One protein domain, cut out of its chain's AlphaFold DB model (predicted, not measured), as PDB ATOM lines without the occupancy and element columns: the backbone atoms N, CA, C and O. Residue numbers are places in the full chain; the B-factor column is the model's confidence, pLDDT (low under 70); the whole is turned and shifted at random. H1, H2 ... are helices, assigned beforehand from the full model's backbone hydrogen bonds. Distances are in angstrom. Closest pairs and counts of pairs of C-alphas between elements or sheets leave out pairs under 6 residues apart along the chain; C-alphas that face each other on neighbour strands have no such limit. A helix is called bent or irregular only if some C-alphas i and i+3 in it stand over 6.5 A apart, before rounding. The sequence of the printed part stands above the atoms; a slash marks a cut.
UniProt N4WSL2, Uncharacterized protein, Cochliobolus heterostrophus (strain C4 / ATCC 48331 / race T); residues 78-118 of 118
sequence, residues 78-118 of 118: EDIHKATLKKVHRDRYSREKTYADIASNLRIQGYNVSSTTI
ATOM      1  N   GLU A  78    -164.237  91.460  26.463       67.50
ATOM      2  CA  GLU A  78    -164.003  92.282  25.254       67.50
ATOM      3  C   GLU A  78    -162.801  93.232  25.408       67.50
ATOM      4  O   GLU A  78    -161.939  93.297  24.526       67.50
ATOM      5  N   ASP A  79    -162.674  93.879  26.568       68.50
ATOM      6  CA  ASP A  79    -161.524  94.735  26.883       68.50
ATOM      7  C   ASP A  79    -160.234  93.923  27.063       68.50
ATOM      8  O   ASP A  79    -159.162  94.323  26.604       68.50
ATOM      9  N   ILE A  80    -160.353  92.731  27.656       72.44
ATOM     10  CA  ILE A  80    -159.242  91.795  27.861       72.44
ATOM     11  C   ILE A  80    -158.731  91.263  26.516       72.44
ATOM     12  O   ILE A  80    -157.523  91.207  26.307       72.44
ATOM     13  N   HIS A  81    -159.613  90.931  25.572       75.56
ATOM     14  CA  HIS A  81    -159.263  90.463  24.232       75.56
ATOM     15  C   HIS A  81    -158.526  91.545  23.445       75.56
ATOM     16  O   HIS A  81    -157.472  91.272  22.872       75.56
ATOM     17  N   LYS A  82    -159.020  92.791  23.459       75.19
ATOM     18  CA  LYS A  82    -158.336  93.915  22.796       75.19
ATOM     19  C   LYS A  82    -156.942  94.153  23.390       75.19
ATOM     20  O   LYS A  82    -155.976  94.324  22.642       75.19
ATOM     21  N   ALA A  83    -156.819  94.126  24.719       74.81
ATOM     22  CA  ALA A  83    -155.539  94.291  25.407       74.81
ATOM     23  C   ALA A  83    -154.567  93.124  25.131       74.81
ATOM     24  O   ALA A  83    -153.382  93.351  24.869       74.81
ATOM     25  N   THR A  84    -155.082  91.892  25.100       77.00
ATOM     26  CA  THR A  84    -154.345  90.666  24.747       77.00
ATOM     27  C   THR A  84    -153.782  90.754  23.331       77.00
ATOM     28  O   THR A  84    -152.568  90.646  23.149       77.00
ATOM     29  N   LEU A  85    -154.628  91.045  22.335       77.44
ATOM     30  CA  LEU A  85    -154.224  91.160  20.928       77.44
ATOM     31  C   LEU A  85    -153.102  92.189  20.749       77.44
ATOM     32  O   LEU A  85    -152.087  91.904  20.112       77.44
ATOM     33  N   LYS A  86    -153.226  93.358  21.389       77.56
ATOM     34  CA  LYS A  86    -152.196  94.405  21.365       77.56
ATOM     35  C   LYS A  86    -150.865  93.940  21.968       77.56
ATOM     36  O   LYS A  86    -149.808  94.380  21.515       77.56
ATOM     37  N   LYS A  87    -150.885  93.081  22.993       75.25
ATOM     38  CA  LYS A  87    -149.669  92.602  23.669       75.25
ATOM     39  C   LYS A  87    -148.985  91.460  22.918       75.25
ATOM     40  O   LYS A  87    -147.751  91.433  22.917       75.25
ATOM     41  N   VAL A  88    -149.756  90.594  22.260       74.12
ATOM     42  CA  VAL A  88    -149.246  89.558  21.345       74.12
ATOM     43  C   VAL A  88    -148.465  90.214  20.202       74.12
ATOM     44  O   VAL A  88    -147.305  89.886  19.992       74.12
ATOM     45  N   HIS A  89    -149.034  91.244  19.566       64.69
ATOM     46  CA  HIS A  89    -148.430  91.893  18.391       64.69
ATOM     47  C   HIS A  89    -147.205  92.771  18.697       64.69
ATOM     48  O   HIS A  89    -146.386  93.016  17.822       64.69
ATOM     49  N   ARG A  90    -147.058  93.284  19.925       61.84
ATOM     50  CA  ARG A  90    -145.994  94.243  20.291       61.84
ATOM     51  C   ARG A  90    -144.633  93.614  20.603       61.84
ATOM     52  O   ARG A  90    -143.826  94.260  21.271       61.84
ATOM     53  N   ASP A  91    -144.383  92.359  20.240       60.16
ATOM     54  CA  ASP A  91    -143.032  91.834  20.434       60.16
ATOM     55  C   ASP A  91    -142.057  92.398  19.392       60.16
ATOM     56  O   ASP A  91    -142.334  92.393  18.199       60.16
ATOM     57  N   ARG A  92    -140.914  92.902  19.863       55.31
ATOM     58  CA  ARG A  92    -139.862  93.503  19.031       55.31
ATOM     59  C   ARG A  92    -138.914  92.444  18.452       55.31
ATOM     60  O   ARG A  92    -138.150  92.759  17.550       55.31
ATOM     61  N   TYR A  93    -138.967  91.215  18.978       60.81
ATOM     62  CA  TYR A  93    -138.028  90.133  18.666       60.81
ATOM     63  C   TYR A  93    -138.692  88.849  18.144       60.81
ATOM     64  O   TYR A  93    -138.007  87.837  18.022       60.81
ATOM     65  N   SER A  94    -139.996  88.879  17.836       57.81
ATOM     66  CA  SER A  94    -140.754  87.729  17.307       57.81
ATOM     67  C   SER A  94    -140.627  86.448  18.147       57.81
ATOM     68  O   SER A  94    -140.695  85.343  17.614       57.81
ATOM     69  N   ARG A  95    -140.414  86.578  19.460       65.00
ATOM     70  CA  ARG A  95    -140.403  85.457  20.397       65.00
ATOM     71  C   ARG A  95    -141.842  85.090  20.738       65.00
ATOM     72  O   ARG A  95    -142.687  85.954  20.978       65.00
ATOM     73  N   GLU A  96    -142.116  83.794  20.794       67.81
ATOM     74  CA  GLU A  96    -143.399  83.297  21.274       67.81
ATOM     75  C   GLU A  96    -143.589  83.736  22.733       67.81
ATOM     76  O   GLU A  96    -142.787  83.415  23.610       67.81
ATOM     77  N   LYS A  97    -144.629  84.533  22.992       71.69
ATOM     78  CA  LYS A  97    -145.016  84.906  24.355       71.69
ATOM     79  C   LYS A  97    -145.910  83.822  24.916       71.69
ATOM     80  O   LYS A  97    -146.938  83.505  24.319       71.69
ATOM     81  N   THR A  98    -145.569  83.324  26.095       80.12
ATOM     82  CA  THR A  98    -146.403  82.338  26.775       80.12
ATOM     83  C   THR A  98    -147.683  83.002  27.278       80.12
ATOM     84  O   THR A  98    -147.679  84.167  27.687       80.12
ATOM     85  N   TYR A  99    -148.782  82.250  27.346       80.00
ATOM     86  CA  TYR A  99    -150.040  82.697  27.958       80.00
ATOM     87  C   TYR A  99    -149.844  83.281  29.372       80.00
ATOM     88  O   TYR A  99    -150.468  84.280  29.734       80.00
ATOM     89  N   ALA A 100    -148.920  82.714  30.158       82.06
ATOM     90  CA  ALA A 100    -148.559  83.211  31.487       82.06
ATOM     91  C   ALA A 100    -147.921  84.614  31.460       82.06
ATOM     92  O   ALA A 100    -148.238  85.457  32.305       82.06
ATOM     93  N   ASP A 101    -147.074  84.897  30.468       82.12
ATOM     94  CA  ASP A 101    -146.413  86.196  30.319       82.12
ATOM     95  C   ASP A 101    -147.425  87.276  29.949       82.12
ATOM     96  O   ASP A 101    -147.400  88.393  30.475       82.12
ATOM     97  N   ILE A 102    -148.355  86.946  29.054       81.81
ATOM     98  CA  ILE A 102    -149.415  87.862  28.637       81.81
ATOM     99  C   ILE A 102    -150.338  88.160  29.827       81.81
ATOM    100  O   ILE A 102    -150.626  89.330  30.087       81.81
ATOM    101  N   ALA A 103    -150.718  87.148  30.612       83.56
ATOM    102  CA  ALA A 103    -151.580  87.321  31.784       83.56
ATOM    103  C   ALA A 103    -150.924  88.176  32.866       83.56
ATOM    104  O   ALA A 103    -151.558  89.077  33.419       83.56
ATOM    105  N   SER A 104    -149.633  87.960  33.110       82.38
ATOM    106  CA  SER A 104    -148.854  88.760  34.058       82.38
ATOM    107  C   SER A 104    -148.781  90.225  33.625       82.38
ATOM    108  O   SER A 104    -148.998  91.132  34.426       82.38
ATOM    109  N   ASN A 105    -148.570  90.474  32.331       82.69
ATOM    110  CA  ASN A 105    -148.564  91.825  31.773       82.69
ATOM    111  C   ASN A 105    -149.927  92.528  31.874       82.69
ATOM    112  O   ASN A 105    -149.972  93.726  32.147       82.69
ATOM    113  N   LEU A 106    -151.028  91.806  31.656       83.19
ATOM    114  CA  LEU A 106    -152.375  92.368  31.788       83.19
ATOM    115  C   LEU A 106    -152.729  92.669  33.249       83.19
ATOM    116  O   LEU A 106    -153.349  93.697  33.517       83.19
ATOM    117  N   ARG A 107    -152.255  91.855  34.201       83.81
ATOM    118  CA  ARG A 107    -152.376  92.142  35.641       83.81
ATOM    119  C   ARG A 107    -151.681  93.434  36.050       83.81
ATOM    120  O   ARG A 107    -152.268  94.216  36.787       83.81
ATOM    121  N   ILE A 108    -150.481  93.696  35.527       84.00
ATOM    122  CA  ILE A 108    -149.755  94.958  35.772       84.00
ATOM    123  C   ILE A 108    -150.555  96.170  35.260       84.00
ATOM    124  O   ILE A 108    -150.481  97.250  35.833       84.00
ATOM    125  N   GLN A 109    -151.358  95.989  34.209       80.25
ATOM    126  CA  GLN A 109    -152.243  97.021  33.657       80.25
ATOM    127  C   GLN A 109    -153.600  97.124  34.377       80.25
ATOM    128  O   GLN A 109    -154.456  97.890  33.941       80.25
ATOM    129  N   GLY A 110    -153.805  96.374  35.467       80.00
ATOM    130  CA  GLY A 110    -155.019  96.419  36.287       80.00
ATOM    131  C   GLY A 110    -156.104  95.408  35.903       80.00
ATOM    132  O   GLY A 110    -157.161  95.389  36.532       80.00
ATOM    133  N   TYR A 111    -155.871  94.535  34.916       78.69
ATOM    134  CA  TYR A 111    -156.829  93.487  34.550       78.69
ATOM    135  C   TYR A 111    -156.642  92.241  35.425       78.69
ATOM    136  O   TYR A 111    -155.602  91.582  35.381       78.69
ATOM    137  N   ASN A 112    -157.668  91.854  36.186       80.25
ATOM    138  CA  ASN A 112    -157.635  90.615  36.967       80.25
ATOM    139  C   ASN A 112    -157.954  89.393  36.084       80.25
ATOM    140  O   ASN A 112    -159.108  88.976  35.972       80.25
ATOM    141  N   VAL A 113    -156.924  88.848  35.429       78.88
ATOM    142  CA  VAL A 113    -157.030  87.708  34.502       78.88
ATOM    143  C   VAL A 113    -156.082  86.572  34.886       78.88
ATOM    144  O   VAL A 113    -155.005  86.806  35.444       78.88
ATOM    145  N   SER A 114    -156.492  85.326  34.633       76.75
ATOM    146  CA  SER A 114    -155.638  84.132  34.747       76.75
ATOM    147  C   SER A 114    -155.026  83.771  33.393       76.75
ATOM    148  O   SER A 114    -155.518  84.202  32.355       76.75
ATOM    149  N   SER A 115    -153.995  82.925  33.383       73.25
ATOM    150  CA  SER A 115    -153.445  82.361  32.141       73.25
ATOM    151  C   SER A 115    -154.483  81.574  31.338       73.25
ATOM    152  O   SER A 115    -154.480  81.652  30.125       73.25
ATOM    153  N   THR A 116    -155.414  80.884  32.004       77.75
ATOM    154  CA  THR A 116    -156.543  80.173  31.370       77.75
ATOM    155  C   THR A 116    -157.601  81.092  30.751       77.75
ATOM    156  O   THR A 116    -158.474  80.624  30.030       77.75
ATOM    157  N   THR A 117    -157.556  82.385  31.073       72.56
ATOM    158  CA  THR A 117    -158.464  83.418  30.549       72.56
ATOM    159  C   THR A 117    -157.913  84.049  29.257       72.56
ATOM    160  O   THR A 117    -158.632  84.814  28.617       72.56
ATOM    161  N   ILE A 118    -156.657  83.764  28.890       69.62
ATOM    162  CA  ILE A 118    -155.959  84.267  27.693       69.62
ATOM    163  C   ILE A 118    -155.885  83.170  26.644       69.62
ATOM    164  O   ILE A 118    -156.111  83.501  25.461       69.62
TER     165      ILE A 118
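What this domain is: This is residues 78 to 118 of the 118 residues of an uncharacterized protein of Cochliobolus heterostrophus (strain C4 / ATCC 48331 / race T) (UniProt N4WSL2). Two short helices cross steeply, H2 packed over H1, and the loop between them swings wide, with residues 90 to 95 sticking out at one end of the long axis. After H2 the tail, residues 109 to 118, folds back beside H2 toward its beginning. The printed part has 41 residues with two named helices, H1 then H2, and no named strand; the class is all helix. It is compact, with a radius of gyration of the C-alphas of 9.6 A, yet elongated in outline, spanning 27 by 17 by 16 A.

How they stand to each other: Start at Glu 78, where H1, residues 78 to 89, begins. After a short link of 9 residues you reach H2, residues 99 to 108. The two helices touch, and their closest C-alphas are those of Lys 87 and Ile 102, 6.9 A apart. Their lines stand at a steep tilt of 64 degrees, and they run opposite ways. Their centres are 10.7 A apart. Look at the backbone atoms of H1 and H2: every O i to N i+4 pair is within hydrogen-bond range.

Where its parts are: Find C-alpha 78 at (-164.003, 92.282, 25.254); from there H1 runs 17.0 A to C-alpha 89 at (-148.430, 91.893, 18.391). H2 measures 14.5 A from the C-alpha of Tyr 99 to that of Ile 108, which is at (-149.755, 94.958, 35.772). Neither helix is bent.

The domain as a whole: The two C-alphas farthest apart are those of Glu 78 and Tyr 93, at 26.9 A. Tyr 93 is in residues 90 to 95, which stand free. The printed part has no cut and ends at Ile 118, the chain's last residue. In the B-factor column, the mean pLDDT of the printed part is 74.5, and the model's confidence is under 70 at residues 78 to 79, 89 to 96 and 118.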